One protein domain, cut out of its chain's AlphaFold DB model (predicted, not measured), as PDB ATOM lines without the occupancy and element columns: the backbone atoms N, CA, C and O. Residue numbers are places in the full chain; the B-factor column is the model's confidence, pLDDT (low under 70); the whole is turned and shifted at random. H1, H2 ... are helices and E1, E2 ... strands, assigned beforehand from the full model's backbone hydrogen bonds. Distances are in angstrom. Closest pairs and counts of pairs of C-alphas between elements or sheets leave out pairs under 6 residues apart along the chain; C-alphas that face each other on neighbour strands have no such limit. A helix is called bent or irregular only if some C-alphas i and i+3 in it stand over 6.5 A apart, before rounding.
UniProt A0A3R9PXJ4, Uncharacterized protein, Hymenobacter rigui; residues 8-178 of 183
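AT A GLANCE: This is residues 8 to 178 of the 183 residues of an uncharacterized protein of Hymenobacter rigui (UniProt A0A3R9PXJ4). A twisted antiparallel sheet is bent sharply into a V by its two long paired strands, E2 and E5; one limb adds E3 and E4 with the helix H3 packed on it, the other adds E1 and E6. From E6 the long helix H4 leads away along the longest axis, and with H5 and the far loop within residues 13 to 31 it makes the end of the domain opposite the limb that holds E3, E4 and H3. The printed part has 171 residues, with five named helices and six named strands in the order E1 E2 H1 H2 H3 E3 E4 E5 E6 H4 H5; the class is mixed, helices and strands. It is compact by its radius of gyration of the C-alphas, 17.9 A, yet elongated, spanning 56 by 35 by 28 A.

IN THESE COORDINATES: E2 is residues 32 to 47, 25.6 A long, and bends by 123 degrees at residue 38, C-alpha (24.986, -3.198, -39.726). E5, residues 122 to 135, 24.3 A, bends by 116 degrees at residue 129. The other strands are E1, residues 8 to 12, beginning at C-alpha 8 (29.985, 3.354, -40.186), E3, 93 to 100, E4, 113 to 119, and E6, 138 to 140. The helices are H1, 52 to 55, H2, 58 to 63, H3, 82 to 92, H4, 142 to 162, 30.9 A, and H5, 173 to 177, ending at C-alpha 177 (47.030, 16.899, -22.585). H4 is irregular, but only just: C-alphas 143 and 146 are 6.9 A apart.

HOW THE PARTS SIT: The sheet is branched. E2 and E5 are antiparallel, with N 35 and O 132 2.8 A apart. On the other side of E2 from E5 lie E1 (N 10 and O 34, 2.9 A) and E3 (N 44 and O 96, 2.9 A), both antiparallel to E2. E4, E5 and E6 form a meander, each strand the antiparallel neighbour of the one before, with N 115 and O 126 2.9 A apart and N 140 and O 133 2.8 A apart. Residues 77 to 78 pair antiparallel with 116 to 117 of E4. H3 is on the sheet; its closest C-alphas to E4 are those of Ile 85 and Cys 116, 5.8 A apart. H1 and H2 only graze the sheet, as H4 only just does with residues 142 to 148. H5 is not on it; H4 and H5 are close but not clearly touching, the closest C-alphas being Trp 156 and Cys 175, 5.9 A. O i to N i+4 pairs are all within hydrogen-bond range in H2, H3 and H5, and 15 of 17 in H4; H1 is too short for one.

THE WHOLE: The two C-alphas farthest apart, those of Pro 106 and Ala 166, are 58.9 A apart. The links E1 to E2, H2 to H3 and E3 to E4 are long. The printed part has no cut, its mean pLDDT is 92.3, and no printed residue is under 70.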
ATOM      1  N   VAL A   8      29.582   2.003 -40.587       95.31
ATOM      2  CA  VAL A   8      29.985   3.354 -40.186       95.31
ATOM      3  C   VAL A   8      31.249   3.248 -39.342       95.31
ATOM      4  O   VAL A   8      31.306   2.449 -38.410       95.31
ATOM      5  N   GLN A   9      32.270   4.041 -39.664       95.62
ATOM      6  CA  GLN A   9      33.516   4.102 -38.903       95.62
ATOM      7  C   GLN A   9      33.743   5.515 -38.380       95.62
ATOM      8  O   GLN A   9      33.576   6.484 -39.116       95.62
ATOM      9  N   LEU A  10      34.141   5.608 -37.114       95.12
ATOM     10  CA  LEU A  10      34.572   6.844 -36.474       95.12
ATOM     11  C   LEU A  10      35.980   6.673 -35.925       95.12
ATOM     12  O   LEU A  10      36.257   5.684 -35.252       95.12
ATOM     13  N   GLU A  11      36.848   7.641 -36.194       94.44
ATOM     14  CA  GLU A  11      38.228   7.641 -35.719       94.44
ATOM     15  C   GLU A  11      38.392   8.635 -34.573       94.44
ATOM     16  O   GLU A  11      38.018   9.801 -34.676       94.44
ATOM     17  N   PHE A  12      38.976   8.158 -33.480       93.06
ATOM     18  CA  PHE A  12      39.273   8.941 -32.291       93.06
ATOM     19  C   PHE A  12      40.780   8.962 -32.087       93.06
ATOM     20  O   PHE A  12      41.441   7.925 -32.156       93.06
ATOM     21  N   ARG A  13      41.324  10.149 -31.822       90.44
ATOM     22  CA  ARG A  13      42.734  10.359 -31.473       90.44
ATOM     23  C   ARG A  13      42.851  10.707 -29.994       90.44
ATOM     24  O   ARG A  13      41.910  11.240 -29.412       90.44
ATOM     25  N   GLY A  14      44.006  10.423 -29.397       88.69
ATOM     26  CA  GLY A  14      44.223  10.664 -27.969       88.69
ATOM     27  C   GLY A  14      43.526   9.644 -27.065       88.69
ATOM     28  O   GLY A  14      43.286   9.933 -25.896       88.69
ATOM     29  N   ALA A  15      43.197   8.455 -27.580       91.50
ATOM     30  CA  ALA A  15      42.730   7.363 -26.743       91.50
ATOM     31  C   ALA A  15      43.843   6.945 -25.771       91.50
ATOM     32  O   ALA A  15      44.982   6.698 -26.173       91.50
ATOM     33  N   GLN A  16      43.494   6.836 -24.492       92.62
ATOM     34  CA  GLN A  16      44.402   6.447 -23.411       92.62
ATOM     35  C   GLN A  16      44.571   4.922 -23.365       92.62
ATOM     36  O   GLN A  16      44.233   4.264 -22.381       92.62
ATOM     37  N   LEU A  17      45.021   4.344 -24.478       93.12
ATOM     38  CA  LEU A  17      45.211   2.910 -24.672       93.12
ATOM     39  C   LEU A  17      46.575   2.682 -25.319       93.12
ATOM     40  O   LEU A  17      46.887   3.287 -26.343       93.12
ATOM     41  N   LEU A  18      47.392   1.811 -24.724       92.81
ATOM     42  CA  LEU A  18      48.696   1.468 -25.278       92.81
ATOM     43  C   LEU A  18      48.535   0.313 -26.268       92.81
ATOM     44  O   LEU A  18      48.211  -0.815 -25.889       92.81
ATOM     45  N   PHE A  19      48.729   0.602 -27.553       88.06
ATOM     46  CA  PHE A  19      48.695  -0.422 -28.602       88.06
ATOM     47  C   PHE A  19      50.087  -0.988 -28.853       88.06
ATOM     48  O   PHE A  19      50.273  -2.188 -28.724       88.06
ATOM     49  N   SER A  20      51.064  -0.110 -29.067       85.50
ATOM     50  CA  SER A  20      52.449  -0.465 -29.365       85.50
ATOM     51  C   SER A  20      53.392  -0.057 -28.232       85.50
ATOM     52  O   SER A  20      53.151   0.944 -27.556       85.50
ATOM     53  N   ASN A  21      54.520  -0.755 -28.085       85.19
ATOM     54  CA  ASN A  21      55.563  -0.345 -27.141       85.19
ATOM     55  C   ASN A  21      56.158   1.024 -27.534       85.19
ATOM     56  O   ASN A  21      56.489   1.222 -28.708       85.19
ATOM     57  N   PRO A  22      56.318   1.961 -26.583       85.19
ATOM     58  CA  PRO A  22      56.946   3.251 -26.841       85.19
ATOM     59  C   PRO A  22      58.448   3.077 -27.106       85.19
ATOM     60  O   PRO A  22      59.103   2.207 -26.530       85.19
ATOM     61  N   THR A  23      59.009   3.922 -27.969       85.81
ATOM     62  CA  THR A  23      60.449   3.947 -28.272       85.81
ATOM     63  C   THR A  23      60.952   5.387 -28.283       85.81
ATOM     64  O   THR A  23      60.163   6.310 -28.479       85.81
ATOM     65  N   ILE A  24      62.263   5.592 -28.133       85.62
ATOM     66  CA  ILE A  24      62.876   6.933 -28.205       85.62
ATOM     67  C   ILE A  24      62.702   7.609 -29.578       85.62
ATOM     68  O   ILE A  24      62.839   8.820 -29.697       85.62
ATOM     69  N   GLU A  25      62.384   6.840 -30.622       87.06
ATOM     70  CA  GLU A  25      62.204   7.357 -31.983       87.06
ATOM     71  C   GLU A  25      60.741   7.677 -32.301       87.06
ATOM     72  O   GLU A  25      60.458   8.523 -33.152       87.06
ATOM     73  N   LYS A  26      59.793   6.988 -31.653       87.19
ATOM     74  CA  LYS A  26      58.377   7.054 -32.020       87.19
ATOM     75  C   LYS A  26      57.449   6.879 -30.820       87.19
ATOM     76  O   LYS A  26      57.521   5.874 -30.107       87.19
ATOM     77  N   ALA A  27      56.526   7.832 -30.679       88.38
ATOM     78  CA  ALA A  27      55.422   7.765 -29.730       88.38
ATOM     79  C   ALA A  27      54.427   6.658 -30.134       88.38
ATOM     80  O   ALA A  27      54.218   6.425 -31.335       88.38
ATOM     81  N   PRO A  28      53.804   5.967 -29.166       89.94
ATOM     82  CA  PRO A  28      52.780   4.979 -29.459       89.94
ATOM     83  C   PRO A  28      51.579   5.631 -30.152       89.94
ATOM     84  O   PRO A  28      51.236   6.789 -29.913       89.94
ATOM     85  N   SER A  29      50.911   4.880 -31.029       89.38
ATOM     86  CA  SER A  29      49.652   5.361 -31.601       89.38
ATOM     87  C   SER A  29      48.585   5.431 -30.513       89.38
ATOM     88  O   SER A  29      48.428   4.491 -29.741       89.38
ATOM     89  N   THR A  30      47.816   6.514 -30.505       88.81
ATOM     90  CA  THR A  30      46.653   6.716 -29.622       88.81
ATOM     91  C   THR A  30      45.355   6.770 -30.423       88.81
ATOM     92  O   THR A  30      44.337   7.284 -29.959       88.81
ATOM     93  N   MET A  31      45.399   6.292 -31.668       92.12
ATOM     94  CA  MET A  31      44.261   6.304 -32.569       92.12
ATOM     95  C   MET A  31      43.491   4.991 -32.471       92.12
ATOM     96  O   MET A  31      44.072   3.911 -32.594       92.12
ATOM     97  N   VAL A  32      42.178   5.104 -32.299       95.12
ATOM     98  CA  VAL A  32      41.241   3.985 -32.376       95.12
ATOM     99  C   VAL A  32      40.154   4.296 -33.382       95.12
ATOM    100  O   VAL A  32      39.643   5.413 -33.429       95.12
ATOM    101  N   ALA A  33      39.773   3.298 -34.165       96.19
ATOM    102  CA  ALA A  33      38.583   3.362 -34.989       96.19
ATOM    103  C   ALA A  33      37.480   2.511 -34.353       96.19
ATOM    104  O   ALA A  33      37.669   1.327 -34.070       96.19
ATOM    105  N   LEU A  34      36.323   3.123 -34.132       96.69
ATOM    106  CA  LEU A  34      35.099   2.444 -33.738       96.69
ATOM    107  C   LEU A  34      34.306   2.127 -34.995       96.69
ATOM    108  O   LEU A  34      33.891   3.023 -35.729       96.69
ATOM    109  N   GLN A  35      34.122   0.840 -35.243       97.00
ATOM    110  CA  GLN A  35      33.523   0.332 -36.458       97.00
ATOM    111  C   GLN A  35      32.162  -0.299 -36.148       97.00
ATOM    112  O   GLN A  35      32.078  -1.409 -35.624       97.00
ATOM    113  N   PHE A  36      31.100   0.423 -36.491       96.50
ATOM    114  CA  PHE A  36      29.706   0.032 -36.313       96.50
ATOM    115  C   PHE A  36      29.248  -0.774 -37.526       96.50
ATOM    116  O   PHE A  36      29.218  -0.267 -38.649       96.50
ATOM    117  N   ARG A  37      28.925  -2.045 -37.298       96.25
ATOM    118  CA  ARG A  37      28.534  -3.011 -38.330       96.25
ATOM    119  C   ARG A  37      27.025  -3.179 -38.325       96.25
ATOM    120  O   ARG A  37      26.443  -3.330 -37.249       96.25
ATOM    121  N   ASN A  38      26.432  -3.179 -39.518       95.12
ATOM    122  CA  ASN A  38      24.986  -3.198 -39.726       95.12
ATOM    123  C   ASN A  38      24.325  -2.103 -38.871       95.12
ATOM    124  O   ASN A  38      23.662  -2.402 -37.871       95.12
ATOM    125  N   PRO A  39      24.596  -0.815 -39.176       95.06
ATOM    126  CA  PRO A  39      23.940   0.267 -38.463       95.06
ATOM    127  C   PRO A  39      22.422   0.091 -38.572       95.06
ATOM    128  O   PRO A  39      21.907  -0.327 -39.604       95.06
ATOM    129  N   THR A  40      21.709   0.416 -37.502       94.06
ATOM    130  CA  THR A  40      20.239   0.441 -37.428       94.06
ATOM    131  C   THR A  40      19.717   1.876 -37.392       94.06
ATOM    132  O   THR A  40      18.563   2.136 -37.726       94.06
ATOM    133  N   SER A  41      20.566   2.825 -36.988       95.19
ATOM    134  CA  SER A  41      20.274   4.254 -36.974       95.19
ATOM    135  C   SER A  41      21.562   5.065 -36.978       95.19
ATOM    136  O   SER A  41      22.534   4.709 -36.308       95.19
ATOM    137  N   VAL A  42      21.560   6.177 -37.708       95.75
ATOM    138  CA  VAL A  42      22.641   7.164 -37.696       95.75
ATOM    139  C   VAL A  42      22.031   8.557 -37.655       95.75
ATOM    140  O   VAL A  42      21.279   8.945 -38.553       95.75
ATOM    141  N   SER A  43      22.363   9.321 -36.616       96.12
ATOM    142  CA  SER A  43      21.939  10.711 -36.467       96.12
ATOM    143  C   SER A  43      23.119  11.624 -36.159       96.12
ATOM    144  O   SER A  43      23.899  11.364 -35.243       96.12
ATOM    145  N   PHE A  44      23.209  12.721 -36.901       96.25
ATOM    146  CA  PHE A  44      24.106  13.832 -36.612       96.25
ATOM    147  C   PHE A  44      23.422  14.811 -35.662       96.25
ATOM    148  O   PHE A  44      22.228  15.090 -35.795       96.25
ATOM    149  N   LEU A  45      24.182  15.301 -34.690       96.88
ATOM    150  CA  LEU A  45      23.723  16.234 -33.671       96.88
ATOM    151  C   LEU A  45      24.497  17.549 -33.815       96.88
ATOM    152  O   LEU A  45      25.708  17.535 -34.041       96.88
ATOM    153  N   SER A  46      23.819  18.681 -33.661       96.44
ATOM    154  CA  SER A  46      24.435  20.015 -33.756       96.44
ATOM    155  C   SER A  46      23.777  20.981 -32.789       96.44
ATOM    156  O   SER A  46      22.569  20.895 -32.598       96.44
ATOM    157  N   ASP A  47      24.549  21.904 -32.218       94.81
ATOM    158  CA  ASP A  47      24.048  22.992 -31.374       94.81
ATOM    159  C   ASP A  47      23.001  23.833 -32.129       94.81
ATOM    160  O   ASP A  47      23.204  24.185 -33.292       94.81
ATOM    161  N   LYS A  48      21.888  24.199 -31.480       89.81
ATOM    162  CA  LYS A  48      20.842  25.064 -32.072       89.81
ATOM    163  C   LYS A  48      21.342  26.418 -32.566       89.81
ATOM    164  O   LYS A  48      20.669  27.047 -33.377       89.81
ATOM    165  N   ASN A  49      22.455  26.908 -32.027       91.62
ATOM    166  CA  ASN A  49      23.026  28.198 -32.396       91.62
ATOM    167  C   ASN A  49      24.012  28.075 -33.569       91.62
ATOM    168  O   ASN A  49      24.534  29.091 -34.028       91.62
ATOM    169  N   MET A  50      24.287  26.858 -34.051       92.88
ATOM    170  CA  MET A  50      25.104  26.641 -35.240       92.88
ATOM    171  C   MET A  50      24.367  27.171 -36.487       92.88
ATOM    172  O   MET A  50      23.167  26.919 -36.629       92.88
ATOM    173  N   PRO A  51      25.044  27.891 -37.406       92.56
ATOM    174  CA  PRO A  51      24.434  28.335 -38.658       92.56
ATOM    175  C   PRO A  51      23.825  27.164 -39.435       92.56
ATOM    176  O   PRO A  51      24.428  26.094 -39.516       92.56
ATOM    177  N   VAL A  52      22.645  27.362 -40.031       87.56
ATOM    178  CA  VAL A  52      21.898  26.299 -40.735       87.56
ATOM    179  C   VAL A  52      22.721  25.684 -41.868       87.56
ATOM    180  O   VAL A  52      22.628  24.485 -42.136       87.56
ATOM    181  N   GLU A  53      23.550  26.490 -42.525       88.38
ATOM    182  CA  GLU A  53      24.476  26.042 -43.557       88.38
ATOM    183  C   GLU A  53      25.520  25.076 -42.982       88.38
ATOM    184  O   GLU A  53      25.797  24.045 -43.588       88.38
ATOM    185  N   GLU A  54      26.051  25.353 -41.789       88.62
ATOM    186  CA  GLU A  54      27.052  24.510 -41.126       88.62
ATOM    187  C   GLU A  54      26.447  23.222 -40.553       88.62
ATOM    188  O   GLU A  54      27.061  22.161 -40.677       88.62
ATOM    189  N   VAL A  55      25.217  23.272 -40.023       89.06
ATOM    190  CA  VAL A  55      24.481  22.082 -39.539       89.06
ATOM    191  C   VAL A  55      24.418  20.995 -40.614       89.06
ATOM    192  O   VAL A  55      24.599  19.818 -40.319       89.06
ATOM    193  N   ASN A  56      24.191  21.390 -41.869       86.69
ATOM    194  CA  ASN A  56      24.034  20.458 -42.983       86.69
ATOM    195  C   ASN A  56      25.348  20.053 -43.660       86.69
ATOM    196  O   ASN A  56      25.301  19.184 -44.532       86.69
ATOM    197  N   LEU A  57      26.470  20.701 -43.324       91.44
ATOM    198  CA  LEU A  57      27.752  20.549 -44.019       91.44
ATOM    199  C   LEU A  57      28.853  19.929 -43.159       91.44
ATOM    200  O   LEU A  57      29.773  19.324 -43.711       91.44
ATOM    201  N   TRP A  58      28.800  20.073 -41.832       92.75
ATOM    202  CA  TRP A  58      29.866  19.562 -40.969       92.75
ATOM    203  C   TRP A  58      30.101  18.047 -41.119       92.75
ATOM    204  O   TRP A  58      31.273  17.668 -41.139       92.75
ATOM    205  N   PRO A  59      29.086  17.167 -41.307       92.25
ATOM    206  CA  PRO A  59      29.352  15.738 -41.470       92.25
ATOM    207  C   PRO A  59      30.112  15.431 -42.765       92.25
ATOM    208  O   PRO A  59      30.995  14.577 -42.783       92.25
ATOM    209  N   GLN A  60      29.798  16.143 -43.852       91.31
ATOM    210  CA  GLN A  60      30.465  15.983 -45.144       91.31
ATOM    211  C   GLN A  60      31.878  16.557 -45.100       91.31
ATOM    212  O   GLN A  60      32.783  15.947 -45.665       91.31
ATOM    213  N   LYS A  61      32.079  17.693 -44.419       92.69
ATOM    214  CA  LYS A  61      33.418  18.248 -44.206       92.69
ATOM    215  C   LYS A  61      34.277  17.288 -43.373       92.69
ATOM    216  O   LYS A  61      35.412  17.027 -43.752       92.69
ATOM    217  N   LEU A  62      33.721  16.689 -42.312       91.00
ATOM    218  CA  LEU A  62      34.410  15.675 -41.503       91.00
ATOM    219  C   LEU A  62      34.776  14.440 -42.341       91.00
ATOM    220  O   LEU A  62      35.901  13.960 -42.275       91.00
ATOM    221  N   GLN A  63      33.854  13.949 -43.174       90.38
ATOM    222  CA  GLN A  63      34.110  12.813 -44.067       90.38
ATOM    223  C   GLN A  63      35.231  13.087 -45.087       90.38
ATOM    224  O   GLN A  63      35.918  12.157 -45.505       90.38
ATOM    225  N   ARG A  64      35.390  14.341 -45.523       92.38
ATOM    226  CA  ARG A  64      36.382  14.765 -46.526       92.38
ATOM    227  C   ARG A  64      37.699  15.253 -45.926       92.38
ATOM    228  O   ARG A  64      38.559  15.675 -46.691       92.38
ATOM    229  N   ASP A  65      37.846  15.195 -44.601       89.56
ATOM    230  CA  ASP A  65      39.001  15.742 -43.878       89.56
ATOM    231  C   ASP A  65      39.191  17.258 -44.140       89.56
ATOM    232  O   ASP A  65      40.299  17.773 -44.264       89.56
ATOM    233  N   GLU A  66      38.073  17.987 -44.276       92.56
ATOM    234  CA  GLU A  66      38.016  19.440 -44.522       92.56
ATOM    235  C   GLU A  66      37.803  20.256 -43.226       92.56
ATOM    236  O   GLU A  66      37.625  21.475 -43.281       92.56
ATOM    237  N   THR A  67      37.786  19.610 -42.053       85.75
ATOM    238  CA  THR A  67      37.763  20.279 -40.740       85.75
ATOM    239  C   THR A  67      38.878  19.746 -39.863       85.75
ATOM    240  O   THR A  67      39.174  18.554 -39.885       85.75
ATOM    241  N   ASP A  68      39.415  20.604 -38.997       76.25
ATOM    242  CA  ASP A  68      40.168  20.120 -37.847       76.25
ATOM    243  C   ASP A  68      39.219  19.264 -36.991       76.25
ATOM    244  O   ASP A  68      38.059  19.633 -36.775       76.25
ATOM    245  N   GLY A  69      39.660  18.072 -36.582       80.19
ATOM    246  CA  GLY A  69      38.832  17.146 -35.807       80.19
ATOM    247  C   GLY A  69      38.273  17.779 -34.525       80.19
ATOM    248  O   GLY A  69      38.834  18.726 -33.973       80.19
ATOM    249  N   PHE A  70      37.161  17.246 -34.023       90.06
ATOM    250  CA  PHE A  70      36.505  17.768 -32.823       90.06
ATOM    251  C   PHE A  70      37.028  17.096 -31.548       90.06
ATOM    252  O   PHE A  70      37.248  15.885 -31.515       90.06
ATOM    253  N   THR A  71      37.146  17.859 -30.461       89.88
ATOM    254  CA  THR A  71      37.459  17.309 -29.135       89.88
ATOM    255  C   THR A  71      36.184  16.821 -28.455       89.88
ATOM    256  O   THR A  71      35.264  17.615 -28.237       89.88
ATOM    257  N   CYS A  72      36.132  15.540 -28.081       91.69
ATOM    258  CA  CYS A  72      35.033  14.997 -27.282       91.69
ATOM    259  C   CYS A  72      34.892  15.765 -25.960       91.69
ATOM    260  O   CYS A  72      35.864  15.984 -25.237       91.69
ATOM    261  N   SER A  73      33.668  16.173 -25.641       92.88
ATOM    262  CA  SER A  73      33.363  16.896 -24.413       92.88
ATOM    263  C   SER A  73      33.415  15.938 -23.219       92.88
ATOM    264  O   SER A  73      32.769  14.889 -23.227       92.88
ATOM    265  N   TYR A  74      34.184  16.298 -22.186       87.81
ATOM    266  CA  TYR A  74      34.323  15.493 -20.968       87.81
ATOM    267  C   TYR A  74      32.955  15.195 -20.341       87.81
ATOM    268  O   TYR A  74      32.149  16.104 -20.165       87.81
ATOM    269  N   GLY A  75      32.698  13.926 -20.016       90.19
ATOM    270  CA  GLY A  75      31.418  13.470 -19.464       90.19
ATOM    271  C   GLY A  75      30.300  13.253 -20.491       90.19
ATOM    272  O   GLY A  75      29.273  12.697 -20.132       90.19
ATOM    273  N   PHE A  76      30.498  13.604 -21.767       95.38
ATOM    274  CA  PHE A  76      29.479  13.488 -22.818       95.38
ATOM    275  C   PHE A  76      29.860  12.451 -23.882       95.38
ATOM    276  O   PHE A  76      29.862  12.736 -25.080       95.38
ATOM    277  N   PHE A  77      30.194  11.238 -23.443       95.56
ATOM    278  CA  PHE A  77      30.454  10.082 -24.303       95.56
ATOM    279  C   PHE A  77      29.891   8.822 -23.638       95.56
ATOM    280  O   PHE A  77      30.213   8.542 -22.486       95.56
ATOM    281  N   THR A  78      29.061   8.048 -24.341       95.12
ATOM    282  CA  THR A  78      28.427   6.844 -23.781       95.12
ATOM    283  C   THR A  78      28.050   5.813 -24.840       95.12
ATOM    284  O   THR A  78      27.803   6.165 -25.992       95.12
ATOM    285  N   PHE A  79      27.953   4.542 -24.433       91.19
ATOM    286  CA  PHE A  79      27.455   3.440 -25.265       91.19
ATOM    287  C   PHE A  79      26.038   2.959 -24.887       91.19
ATOM    288  O   PHE A  79      25.308   2.427 -25.716       91.19
ATOM    289  N   ILE A  80      25.601   3.106 -23.638       82.81
ATOM    290  CA  ILE A  80      24.333   2.487 -23.192       82.81
ATOM    291  C   ILE A  80      23.540   3.321 -22.189       82.81
ATOM    292  O   ILE A  80      22.442   2.919 -21.815       82.81
ATOM    293  N   ASP A  81      24.077   4.456 -21.744       91.75
ATOM    294  CA  ASP A  81      23.420   5.285 -20.737       91.75
ATOM    295  C   ASP A  81      22.318   6.137 -21.374       91.75
ATOM    296  O   ASP A  81      22.579   7.191 -21.951       91.75
ATOM    297  N   ASP A  82      21.072   5.677 -21.260       91.31
ATOM    298  CA  ASP A  82      19.903   6.365 -21.809       91.31
ATOM    299  C   ASP A  82      19.709   7.776 -21.239       91.31
ATOM    300  O   ASP A  82      19.209   8.653 -21.947       91.31
ATOM    301  N   VAL A  83      20.098   8.011 -19.980       94.00
ATOM    302  CA  VAL A  83      19.975   9.326 -19.341       94.00
ATOM    303  C   VAL A  83      20.963  10.287 -19.988       94.00
ATOM    304  O   VAL A  83      20.561  11.359 -20.441       94.00
ATOM    305  N   LEU A  84      22.221   9.867 -20.132       95.94
ATOM    306  CA  LEU A  84      23.252  10.684 -20.766       95.94
ATOM    307  C   LEU A  84      23.002  10.876 -22.272       95.94
ATOM    308  O   LEU A  84      23.226  11.962 -22.801       95.94
ATOM    309  N   ILE A  85      22.465   9.874 -22.981       95.44
ATOM    310  CA  ILE A  85      22.040  10.044 -24.382       95.44
ATOM    311  C   ILE A  85      20.963  11.136 -24.476       95.44
ATOM    312  O   ILE A  85      21.044  12.003 -25.350       95.44
ATOM    313  N   GLN A  86      19.959  11.114 -23.592       94.75
ATOM    314  CA  GLN A  86      18.921  12.149 -23.553       94.75
ATOM    315  C   GLN A  86      19.492  13.532 -23.264       94.75
ATOM    316  O   GLN A  86      19.062  14.501 -23.888       94.75
ATOM    317  N   GLU A  87      20.444  13.624 -22.342       95.88
ATOM    318  CA  GLU A  87      21.133  14.867 -22.016       95.88
ATOM    319  C   GLU A  87      21.877  15.429 -23.235       95.88
ATOM    320  O   GLU A  87      21.565  16.537 -23.668       95.88
ATOM    321  N   ILE A  88      22.739  14.631 -23.879       96.75
ATOM    322  CA  ILE A  88      23.495  15.040 -25.077       96.75
ATOM    323  C   ILE A  88      22.560  15.534 -26.189       96.75
ATOM    324  O   ILE A  88      22.776  16.602 -26.770       96.75
ATOM    325  N   VAL A  89      21.502  14.771 -26.497       95.56
ATOM    326  CA  VAL A  89      20.565  15.126 -27.575       95.56
ATOM    327  C   VAL A  89      19.789  16.403 -27.240       95.56
ATOM    328  O   VAL A  89      19.539  17.213 -28.135       95.56
ATOM    329  N   ARG A  90      19.424  16.621 -25.970       94.56
ATOM    330  CA  ARG A  90      18.747  17.852 -25.530       94.56
ATOM    331  C   ARG A  90      19.661  19.069 -25.576       94.56
ATOM    332  O   ARG A  90      19.179  20.140 -25.931       94.56
ATOM    333  N   GLU A  91      20.934  18.923 -25.218       94.75
ATOM    334  CA  GLU A  91      21.889  20.034 -25.231       94.75
ATOM    335  C   GLU A  91      22.219  20.500 -26.646       94.75
ATOM    336  O   GLU A  91      22.175  21.700 -26.920       94.75
ATOM    337  N   LEU A  92      22.504  19.567 -27.559       95.19
ATOM    338  CA  LEU A  92      22.756  19.915 -28.957       95.19
ATOM    339  C   LEU A  92      21.460  20.399 -29.617       95.19
ATOM    340  O   LEU A  92      21.452  21.433 -30.274       95.19
ATOM    341  N   SER A  93      20.318  19.776 -29.318       91.31
ATOM    342  CA  SER A  93      18.955  20.182 -29.709       91.31
ATOM    343  C   SER A  93      18.618  20.169 -31.207       91.31
ATOM    344  O   SER A  93      17.432  20.111 -31.538       91.31
ATOM    345  N   THR A  94      19.599  20.118 -32.114       94.75
ATOM    346  CA  THR A  94      19.368  19.817 -33.536       94.75
ATOM    347  C   THR A  94      19.737  18.372 -33.831       94.75
ATOM    348  O   THR A  94      20.849  17.938 -33.534       94.75
ATOM    349  N   VAL A  95      18.807  17.629 -34.436       95.19
ATOM    350  CA  VAL A  95      18.970  16.213 -34.788       95.19
ATOM    351  C   VAL A  95      18.689  16.022 -36.272       95.19
ATOM    352  O   VAL A  95      17.576  16.277 -36.734       95.19
ATOM    353  N   GLN A  96      19.664  15.480 -36.995       94.44
ATOM    354  CA  GLN A  96      19.514  15.041 -38.375       94.44
ATOM    355  C   GLN A  96      19.736  13.529 -38.468       94.44
ATOM    356  O   GLN A  96      20.867  13.054 -38.552       94.44
ATOM    357  N   THR A  97      18.646  12.762 -38.466       94.56
ATOM    358  CA  THR A  97      18.693  11.322 -38.745       94.56
ATOM    359  C   THR A  97      18.887  11.106 -40.239       94.56
ATOM    360  O   THR A  97      17.999  11.410 -41.035       94.56
ATOM    361  N   VAL A  98      20.059  10.604 -40.615       93.00
ATOM    362  CA  VAL A  98      20.433  10.339 -42.012       93.00
ATOM    363  C   VAL A  98      20.152   8.900 -42.426       93.00
ATOM    364  O   VAL A  98      20.049   8.617 -43.617       93.00
ATOM    365  N   PHE A  99      19.979   8.004 -41.454       93.50
ATOM    366  CA  PHE A  99      19.628   6.616 -41.699       93.50
ATOM    367  C   PHE A  99      18.861   6.001 -40.532       93.50
ATOM    368  O   PHE A  99      19.174   6.269 -39.371       93.50
ATOM    369  N   GLY A 100      17.903   5.135 -40.868       92.75
ATOM    370  CA  GLY A 100      17.179   4.306 -39.915       92.75
ATOM    371  C   GLY A 100      16.282   5.093 -38.963       92.75
ATOM    372  O   GLY A 100      15.613   6.056 -39.343       92.75
ATOM    373  N   GLU A 101      16.253   4.635 -37.718       89.94
ATOM    374  CA  GLU A 101      15.318   5.099 -36.700       89.94
ATOM    375  C   GLU A 101      15.673   6.469 -36.109       89.94
ATOM    376  O   GLU A 101      16.844   6.806 -35.935       89.94
ATOM    377  N   LYS A 102      14.660   7.258 -35.732       90.06
ATOM    378  CA  LYS A 102      14.873   8.519 -34.997       90.06
ATOM    379  C   LYS A 102      15.376   8.248 -33.570       90.06
ATOM    380  O   LYS A 102      15.031   7.208 -33.002       90.06
ATOM    381  N   PRO A 103      16.097   9.197 -32.935       87.50
ATOM    382  CA  PRO A 103      16.480   9.059 -31.535       87.50
ATOM    383  C   PRO A 103      15.274   8.763 -30.644       87.50
ATOM    384  O   PRO A 103      14.200   9.342 -30.826       87.50
ATOM    385  N   PHE A 104      15.469   7.875 -29.669       84.94
ATOM    386  CA  PHE A 104      14.457   7.463 -28.687       84.94
ATOM    387  C   PHE A 104      13.212   6.775 -29.260       84.94
ATOM    388  O   PHE A 104      12.253   6.558 -28.514       84.94
ATOM    389  N   SER A 105      13.198   6.396 -30.545       89.25
ATOM    390  CA  SER A 105      12.152   5.493 -31.023       89.25
ATOM    391  C   SER A 105      12.263   4.147 -30.280       89.25
ATOM    392  O   SER A 105      13.368   3.732 -29.904       89.25
ATOM    393  N   PRO A 106      11.145   3.436 -30.047       86.62
ATOM    394  CA  PRO A 106      11.192   2.104 -29.451       86.62
ATOM    395  C   PRO A 106      12.111   1.139 -30.206       86.62
ATOM    396  O   PRO A 106      12.685   0.248 -29.587       86.62
ATOM    397  N   ASP A 107      12.268   1.323 -31.518       87.00
ATOM    398  CA  ASP A 107      13.124   0.494 -32.360       87.00
ATOM    399  C   ASP A 107      14.602   0.889 -32.265       87.00
ATOM    400  O   ASP A 107      15.453   0.004 -32.192       87.00
ATOM    401  N   PHE A 108      14.926   2.180 -32.115       87.06
ATOM    402  CA  PHE A 108      16.294   2.614 -31.807       87.06
ATOM    403  C   PHE A 108      16.819   1.944 -30.529       87.06
ATOM    404  O   PHE A 108      17.936   1.422 -30.505       87.06
ATOM    405  N   ASN A 109      15.984   1.886 -29.487       86.94
ATOM    406  CA  ASN A 109      16.339   1.300 -28.192       86.94
ATOM    407  C   ASN A 109      16.554  -0.222 -28.227       86.94
ATOM    408  O   ASN A 109      17.087  -0.771 -27.266       86.94
ATOM    409  N   LYS A 110      16.173  -0.904 -29.315       89.62
ATOM    410  CA  LYS A 110      16.451  -2.336 -29.513       89.62
ATOM    411  C   LYS A 110      17.847  -2.602 -30.076       89.62
ATOM    412  O   LYS A 110      18.256  -3.759 -30.120       89.62
ATOM    413  N   SER A 111      18.563  -1.568 -30.520       91.75
ATOM    414  CA  SER A 111      19.906  -1.719 -31.088       91.75
ATOM    415  C   SER A 111      20.873  -2.254 -30.021       91.75
ATOM    416  O   SER A 111      21.006  -1.611 -28.977       91.75
ATOM    417  N   PRO A 112      21.555  -3.394 -30.253       92.50
ATOM    418  CA  PRO A 112      22.485  -3.979 -29.283       92.50
ATOM    419  C   PRO A 112      23.637  -3.047 -28.909       92.50
ATOM    420  O   PRO A 112      24.044  -2.987 -27.751       92.50
ATOM    421  N   VAL A 113      24.146  -2.304 -29.893       93.94
ATOM    422  CA  VAL A 113      25.109  -1.230 -29.686       93.94
ATOM    423  C   VAL A 113      24.396   0.088 -29.896       93.94
ATOM    424  O   VAL A 113      23.771   0.316 -30.932       93.94
ATOM    425  N   ARG A 114      24.538   0.978 -28.921       95.12
ATOM    426  CA  ARG A 114      24.219   2.391 -29.069       95.12
ATOM    427  C   ARG A 114      25.492   3.166 -28.759       95.12
ATOM    428  O   ARG A 114      26.379   2.670 -28.076       95.12
ATOM    429  N   MET A 115      25.669   4.334 -29.340       96.62
ATOM    430  CA  MET A 115      26.736   5.235 -28.931       96.62
ATOM    431  C   MET A 115      26.261   6.651 -29.150       96.62
ATOM    432  O   MET A 115      25.737   6.962 -30.216       96.62
ATOM    433  N   CYS A 116      26.458   7.497 -28.150       97.38
ATOM    434  CA  CYS A 116      26.226   8.921 -28.256       97.38
ATOM    435  C   CYS A 116      27.430   9.663 -27.708       97.38
ATOM    436  O   CYS A 116      27.931   9.329 -26.633       97.38
ATOM    437  N   PHE A 117      27.871  10.688 -28.421       97.19
ATOM    438  CA  PHE A 117      28.859  11.610 -27.891       97.19
ATOM    439  C   PHE A 117      28.598  13.038 -28.351       97.19
ATOM    440  O   PHE A 117      27.997  13.279 -29.401       97.19
ATOM    441  N   ARG A 118      29.120  13.973 -27.562       96.50
ATOM    442  CA  ARG A 118      29.272  15.384 -27.904       96.50
ATOM    443  C   ARG A 118      30.749  15.688 -28.126       96.50
ATOM    444  O   ARG A 118      31.604  15.232 -27.369       96.50
ATOM    445  N   ALA A 119      31.046  16.491 -29.136       94.69
ATOM    446  CA  ALA A 119      32.365  17.039 -29.393       94.69
ATOM    447  C   ALA A 119      32.234  18.531 -29.736       94.69
ATOM    448  O   ALA A 119      31.953  18.921 -30.869       94.69
ATOM    449  N   GLY A 120      32.352  19.383 -28.715       91.56
ATOM    450  CA  GLY A 120      32.100  20.817 -28.856       91.56
ATOM    451  C   GLY A 120      30.634  21.115 -29.198       91.56
ATOM    452  O   GLY A 120      29.738  20.836 -28.399       91.56
ATOM    453  N   GLY A 121      30.396  21.724 -30.363       94.00
ATOM    454  CA  GLY A 121      29.061  22.092 -30.860       94.00
ATOM    455  C   GLY A 121      28.386  21.033 -31.737       94.00
ATOM    456  O   GLY A 121      27.316  21.296 -32.278       94.00
ATOM    457  N   VAL A 122      29.003  19.862 -31.908       96.06
ATOM    458  CA  VAL A 122      28.468  18.759 -32.719       96.06
ATOM    459  C   VAL A 122      28.467  17.454 -31.928       96.06
ATOM    460  O   VAL A 122      29.023  17.368 -30.832       96.06
ATOM    461  N   GLY A 123      27.835  16.422 -32.472       96.38
ATOM    462  CA  GLY A 123      27.807  15.091 -31.887       96.38
ATOM    463  C   GLY A 123      27.222  14.068 -32.845       96.38
ATOM    464  O   GLY A 123      26.779  14.394 -33.949       96.38
ATOM    465  N   MET A 124      27.204  12.815 -32.416       96.62
ATOM    466  CA  MET A 124      26.641  11.732 -33.213       96.62
ATOM    467  C   MET A 124      25.964  10.713 -32.311       96.62
ATOM    468  O   MET A 124      26.479  10.386 -31.242       96.62
ATOM    469  N   LEU A 125      24.820  10.212 -32.770       97.06
ATOM    470  CA  LEU A 125      24.097   9.096 -32.178       97.06
ATOM    471  C   LEU A 125      24.038   7.961 -33.199       97.06
ATOM    472  O   LEU A 125      23.533   8.148 -34.307       97.06
ATOM    473  N   ILE A 126      24.541   6.791 -32.822       96.25
ATOM    474  CA  ILE A 126      24.574   5.603 -33.677       96.25
ATOM    475  C   ILE A 126      23.899   4.447 -32.947       96.25
ATOM    476  O   ILE A 126      24.171   4.213 -31.771       96.25
ATOM    477  N   GLY A 127      23.038   3.724 -33.657       95.56
ATOM    478  CA  GLY A 127      22.581   2.385 -33.301       95.56
ATOM    479  C   GLY A 127      23.155   1.375 -34.294       95.56
ATOM    480  O   GLY A 127      23.216   1.667 -35.490       95.56
ATOM    481  N   ALA A 128      23.598   0.213 -33.821       95.50
ATOM    482  CA  ALA A 128      24.137  -0.850 -34.670       95.50
ATOM    483  C   ALA A 128      23.961  -2.239 -34.046       95.50
ATOM    484  O   ALA A 128      23.761  -2.370 -32.835       95.50
ATOM    485  N   GLU A 129      24.081  -3.282 -34.868       95.06
ATOM    486  CA  GLU A 129      24.070  -4.669 -34.389       95.06
ATOM    487  C   GLU A 129      25.351  -5.043 -33.640       95.06
ATOM    488  O   GLU A 129      25.300  -5.782 -32.658       95.06
ATOM    489  N   SER A 130      26.511  -4.550 -34.089       95.00
ATOM    490  CA  SER A 130      27.789  -4.833 -33.432       95.00
ATOM    491  C   SER A 130      28.820  -3.719 -33.607       95.00
ATOM    492  O   SER A 130      28.721  -2.874 -34.501       95.00
ATOM    493  N   LEU A 131      29.818  -3.730 -32.725       95.69
ATOM    494  CA  LEU A 131      30.933  -2.791 -32.681       95.69
ATOM    495  C   LEU A 131      32.244  -3.569 -32.725       95.69
ATOM    496  O   LEU A 131      32.415  -4.532 -31.979       95.69
ATOM    497  N   ARG A 132      33.185  -3.109 -33.548       95.94
ATOM    498  CA  ARG A 132      34.594  -3.500 -33.460       95.94
ATOM    499  C   ARG A 132      35.448  -2.300 -33.102       95.94
ATOM    500  O   ARG A 132      35.177  -1.189 -33.556       95.94
ATOM    501  N   ILE A 133      36.486  -2.543 -32.317       95.44
ATOM    502  CA  ILE A 133      37.515  -1.557 -32.005       95.44
ATOM    503  C   ILE A 133      38.731  -1.938 -32.842       95.44
ATOM    504  O   ILE A 133      39.191  -3.075 -32.781       95.44
ATOM    505  N   LEU A 134      39.232  -1.013 -33.649       95.75
ATOM    506  CA  LEU A 134      40.422  -1.219 -34.466       95.75
ATOM    507  C   LEU A 134      41.509  -0.243 -34.029       95.75
ATOM    508  O   LEU A 134      41.241   0.919 -33.728       95.75
ATOM    509  N   SER A 135      42.742  -0.718 -34.039       93.25
ATOM    510  CA  SER A 135      43.952   0.084 -33.909       93.25
ATOM    511  C   SER A 135      44.818  -0.104 -35.155       93.25
ATOM    512  O   SER A 135      44.513  -0.915 -36.032       93.25
ATOM    513  N   HIS A 136      45.941   0.603 -35.217       88.38
ATOM    514  CA  HIS A 136      46.939   0.396 -36.267       88.38
ATOM    515  C   HIS A 136      47.547  -1.024 -36.289       88.38
ATOM    516  O   HIS A 136      48.090  -1.423 -37.316       88.38
ATOM    517  N   GLU A 137      47.447  -1.784 -35.192       88.75
ATOM    518  CA  GLU A 137      47.919  -3.175 -35.101       88.75
ATOM    519  C   GLU A 137      46.831  -4.205 -35.454       88.75
ATOM    520  O   GLU A 137      47.118  -5.397 -35.552       88.75
ATOM    521  N   GLY A 138      45.590  -3.760 -35.675       92.56
ATOM    522  CA  GLY A 138      44.448  -4.618 -35.984       92.56
ATOM    523  C   GLY A 138      43.309  -4.505 -34.972       92.56
ATOM    524  O   GLY A 138      43.160  -3.493 -34.283       92.56
ATOM    525  N   GLU A 139      42.465  -5.536 -34.931       95.19
ATOM    526  CA  GLU A 139      41.295  -5.597 -34.052       95.19
ATOM    527  C   GLU A 139      41.707  -5.706 -32.580       95.19
ATOM    528  O   GLU A 139      42.574  -6.499 -32.225       95.19
ATOM    529  N   VAL A 140      41.077  -4.888 -31.739       93.94
ATOM    530  CA  VAL A 140      41.272  -4.840 -30.289       93.94
ATOM    531  C   VAL A 140      40.033  -5.427 -29.637       93.94
ATOM    532  O   VAL A 140      38.917  -4.937 -29.839       93.94
ATOM    533  N   LEU A 141      40.217  -6.470 -28.837       93.75
ATOM    534  CA  LEU A 141      39.114  -7.080 -28.112       93.75
ATOM    535  C   LEU A 141      38.715  -6.200 -26.928       93.75
ATOM    536  O   LEU A 141      39.558  -5.621 -26.244       93.75
ATOM    537  N   LEU A 142      37.418  -6.157 -26.612       89.12
ATOM    538  CA  LEU A 142      36.925  -5.394 -25.460       89.12
ATOM    539  C   LEU A 142      37.589  -5.844 -24.144       89.12
ATOM    540  O   LEU A 142      37.873  -5.018 -23.282       89.12
ATOM    541  N   SER A 143      37.898  -7.138 -24.019       92.38
ATOM    542  CA  SER A 143      38.607  -7.713 -22.868       92.38
ATOM    543  C   SER A 143      40.044  -7.206 -22.699       92.38
ATOM    544  O   SER A 143      40.614  -7.356 -21.625       92.38
ATOM    545  N   GLU A 144      40.646  -6.627 -23.739       93.56
ATOM    546  CA  GLU A 144      42.012  -6.093 -23.702       93.56
ATOM    547  C   GLU A 144      42.049  -4.609 -23.324       93.56
ATOM    548  O   GLU A 144      43.106  -4.100 -22.954       93.56
ATOM    549  N   VAL A 145      40.914  -3.903 -23.404       92.50
ATOM    550  CA  VAL A 145      40.843  -2.444 -23.221       92.50
ATOM    551  C   VAL A 145      41.342  -2.024 -21.839       92.50
ATOM    552  O   VAL A 145      42.121  -1.080 -21.730       92.50
ATOM    553  N   GLU A 146      40.951  -2.744 -20.787       93.75
ATOM    554  CA  GLU A 146      41.353  -2.423 -19.413       93.75
ATOM    555  C   GLU A 146      42.867  -2.581 -19.203       93.75
ATOM    556  O   GLU A 146      43.519  -1.712 -18.623       93.75
ATOM    557  N   GLU A 147      43.452  -3.661 -19.725       94.69
ATOM    558  CA  GLU A 147      44.895  -3.890 -19.638       94.69
ATOM    559  C   GLU A 147      45.674  -2.855 -20.455       94.69
ATOM    560  O   GLU A 147      46.625  -2.261 -19.949       94.69
ATOM    561  N   LYS A 148      45.232  -2.555 -21.681       94.44
ATOM    562  CA  LYS A 148      45.849  -1.516 -22.516       94.44
ATOM    563  C   LYS A 148      45.763  -0.129 -21.873       94.44
ATOM    564  O   LYS A 148      46.693   0.663 -22.026       94.44
ATOM    565  N   ASN A 149      44.694   0.169 -21.133       94.75
ATOM    566  CA  ASN A 149      44.580   1.413 -20.371       94.75
ATOM    567  C   ASN A 149      45.565   1.458 -19.192       94.75
ATOM    568  O   ASN A 149      46.264   2.455 -19.019       94.75
ATOM    569  N   ARG A 150      45.693   0.371 -18.419       94.62
ATOM    570  CA  ARG A 150      46.708   0.282 -17.352       94.62
ATOM    571  C   ARG A 150      48.121   0.477 -17.888       94.62
ATOM    572  O   ARG A 150      48.909   1.223 -17.309       94.62
ATOM    573  N   GLN A 151      48.440  -0.176 -19.001       94.75
ATOM    574  CA  GLN A 151      49.735  -0.040 -19.663       94.75
ATOM    575  C   GLN A 151      49.981   1.396 -20.133       94.75
ATOM    576  O   GLN A 151      51.083   1.913 -19.956       94.75
ATOM    577  N   TRP A 152      48.950   2.067 -20.652       95.00
ATOM    578  CA  TRP A 152      49.034   3.471 -21.041       95.00
ATOM    579  C   TRP A 152      49.361   4.379 -19.852       95.00
ATOM    580  O   TRP A 152      50.250   5.219 -19.956       95.00
ATOM    581  N   TRP A 153      48.731   4.171 -18.692       94.81
ATOM    582  CA  TRP A 153      49.056   4.926 -17.476       94.81
ATOM    583  C   TRP A 153      50.478   4.669 -16.969       94.81
ATOM    584  O   TRP A 153      51.144   5.598 -16.506       94.81
ATOM    585  N   SER A 154      50.969   3.432 -17.068       94.12
ATOM    586  CA  SER A 154      52.369   3.111 -16.759       94.12
ATOM    587  C   SER A 154      53.330   3.850 -17.691       94.12
ATOM    588  O   SER A 154      54.287   4.466 -17.220       94.12
ATOM    589  N   TYR A 155      53.039   3.856 -18.994       93.81
ATOM    590  CA  TYR A 155      53.796   4.622 -19.981       93.81
ATOM    591  C   TYR A 155      53.750   6.125 -19.691       93.81
ATOM    592  O   TYR A 155      54.799   6.758 -19.656       93.81
ATOM    593  N   TRP A 156      52.577   6.691 -19.394       94.75
ATOM    594  CA  TRP A 156      52.426   8.108 -19.054       94.75
ATOM    595  C   TRP A 156      53.316   8.507 -17.869       94.75
ATOM    596  O   TRP A 156      54.009   9.522 -17.922       94.75
ATOM    597  N   LYS A 157      53.367   7.683 -16.811       93.69
ATOM    598  CA  LYS A 157      54.261   7.924 -15.664       93.69
ATOM    599  C   LYS A 157      55.727   7.911 -16.094       93.69
ATOM    600  O   LYS A 157      56.482   8.794 -15.695       93.69
ATOM    601  N   GLN A 158      56.124   6.937 -16.914       93.19
ATOM    602  CA  GLN A 158      57.490   6.843 -17.425       93.19
ATOM    603  C   GLN A 158      57.849   8.042 -18.310       93.19
ATOM    604  O   GLN A 158      58.928   8.601 -18.150       93.19
ATOM    605  N   TYR A 159      56.940   8.468 -19.193       93.75
ATOM    606  CA  TYR A 159      57.103   9.623 -20.075       93.75
ATOM    607  C   TYR A 159      57.545  10.864 -19.303       93.75
ATOM    608  O   TYR A 159      58.571  11.463 -19.622       93.75
ATOM    609  N   TRP A 160      56.838  11.194 -18.222       94.06
ATOM    610  CA  TRP A 160      57.177  12.343 -17.385       94.06
ATOM    611  C   TRP A 160      58.450  12.151 -16.558       94.06
ATOM    612  O   TRP A 160      59.134  13.132 -16.281       94.06
ATOM    613  N   GLN A 161      58.805  10.918 -16.185       94.19
ATOM    614  CA  GLN A 161      60.052  10.637 -15.459       94.19
ATOM    615  C   GLN A 161      61.303  10.885 -16.310       94.19
ATOM    616  O   GLN A 161      62.315  11.328 -15.771       94.19
ATOM    617  N   VAL A 162      61.245  10.593 -17.614       93.94
ATOM    618  CA  VAL A 162      62.409  10.682 -18.515       93.94
ATOM    619  C   VAL A 162      62.422  11.935 -19.398       93.94
ATOM    620  O   VAL A 162      63.398  12.138 -20.117       93.94
ATOM    621  N   LYS A 163      61.384  12.785 -19.340       91.56
ATOM    622  CA  LYS A 163      61.157  13.926 -20.252       91.56
ATOM    623  C   LYS A 163      62.352  14.874 -20.415       91.56
ATOM    624  O   LYS A 163      62.615  15.321 -21.524       91.56
ATOM    625  N   ASP A 164      63.093  15.132 -19.338       92.25
ATOM    626  CA  ASP A 164      64.245  16.048 -19.328       92.25
ATOM    627  C   ASP A 164      65.600  15.308 -19.308       92.25
ATOM    628  O   ASP A 164      66.611  15.831 -18.833       92.25
ATOM    629  N   THR A 165      65.628  14.061 -19.785       93.12
ATOM    630  CA  THR A 165      66.818  13.196 -19.781       93.12
ATOM    631  C   THR A 165      67.257  12.816 -21.198       93.12
ATOM    632  O   THR A 165      66.561  13.082 -22.174       93.12
ATOM    633  N   ALA A 166      68.420  12.168 -21.327       90.56
ATOM    634  CA  ALA A 166      68.901  11.650 -22.614       90.56
ATOM    635  C   ALA A 166      68.023  10.515 -23.181       90.56
ATOM    636  O   ALA A 166      68.080  10.250 -24.379       90.56
ATOM    637  N   ASP A 167      67.204   9.890 -22.332       91.31
ATOM    638  CA  ASP A 167      66.299   8.791 -22.677       91.31
ATOM    639  C   ASP A 167      64.855   9.280 -22.911       91.31
ATOM    640  O   ASP A 167      63.904   8.500 -22.826       91.31
ATOM    641  N   ALA A 168      64.670  10.581 -23.164       91.94
ATOM    642  CA  ALA A 168      63.357  11.170 -23.387       91.94
ATOM    643  C   ALA A 168      62.638  10.517 -24.579       91.94
ATOM    644  O   ALA A 168      63.184  10.388 -25.677       91.94
ATOM    645  N   TYR A 169      61.376  10.149 -24.363       92.94
ATOM    646  CA  TYR A 169      60.475   9.786 -25.449       92.94
ATOM    647  C   TYR A 169      60.171  11.013 -26.327       92.94
ATOM    648  O   TYR A 169      60.216  12.149 -25.843       92.94
ATOM    649  N   PRO A 170      59.828  10.815 -27.612       93.06
ATOM    650  CA  PRO A 170      59.348  11.904 -28.452       93.06
ATOM    651  C   PRO A 170      58.046  12.475 -27.885       93.06
ATOM    652  O   PRO A 170      57.287  11.768 -27.223       93.06
ATOM    653  N   VAL A 171      57.774  13.747 -28.187       91.19
ATOM    654  CA  VAL A 171      56.576  14.446 -27.699       91.19
ATOM    655  C   VAL A 171      55.312  13.668 -28.066       91.19
ATOM    656  O   VAL A 171      55.041  13.423 -29.244       91.19
ATOM    657  N   ASP A 172      54.525  13.321 -27.050       90.81
ATOM    658  CA  ASP A 172      53.281  12.572 -27.192       90.81
ATOM    659  C   ASP A 172      52.095  13.438 -26.761       90.81
ATOM    660  O   ASP A 172      51.929  13.758 -25.582       90.81
ATOM    661  N   TYR A 173      51.245  13.801 -27.726       87.56
ATOM    662  CA  TYR A 173      50.066  14.636 -27.491       87.56
ATOM    663  C   TYR A 173      49.190  14.106 -26.350       87.56
ATOM    664  O   TYR A 173      48.770  14.889 -25.499       87.56
ATOM    665  N   ALA A 174      48.936  12.794 -26.292       89.12
ATOM    666  CA  ALA A 174      48.052  12.233 -25.276       89.12
ATOM    667  C   ALA A 174      48.655  12.354 -23.872       89.12
ATOM    668  O   ALA A 174      47.918  12.565 -22.908       89.12
ATOM    669  N   CYS A 175      49.983  12.270 -23.747       90.50
ATOM    670  CA  CYS A 175      50.668  12.512 -22.483       90.50
ATOM    671  C   CYS A 175      50.627  13.984 -22.067       90.50
ATOM    672  O   CYS A 175      50.380  14.262 -20.893       90.50
ATOM    673  N   GLU A 176      50.816  14.910 -23.013       91.00
ATOM    674  CA  GLU A 176      50.852  16.356 -22.752       91.00
ATOM    675  C   GLU A 176      49.486  16.942 -22.365       91.00
ATOM    676  O   GLU A 176      49.428  17.889 -21.583       91.00
ATOM    677  N   VAL A 177      48.383  16.394 -22.889       86.25
ATOM    678  CA  VAL A 177      47.030  16.899 -22.585       86.25
ATOM    679  C   VAL A 177      46.331  16.181 -21.431       86.25
ATOM    680  O   VAL A 177      45.283  16.637 -20.972       86.25
ATOM    681  N   THR A 178      46.879  15.061 -20.952       85.50
ATOM    682  CA  THR A 178      46.250  14.290 -19.875       85.50
ATOM    683  C   THR A 178      46.679  14.798 -18.505       85.50
ATOM    684  O   THR A 178      47.856  14.762 -18.149       85.50
TER     685      THR A 178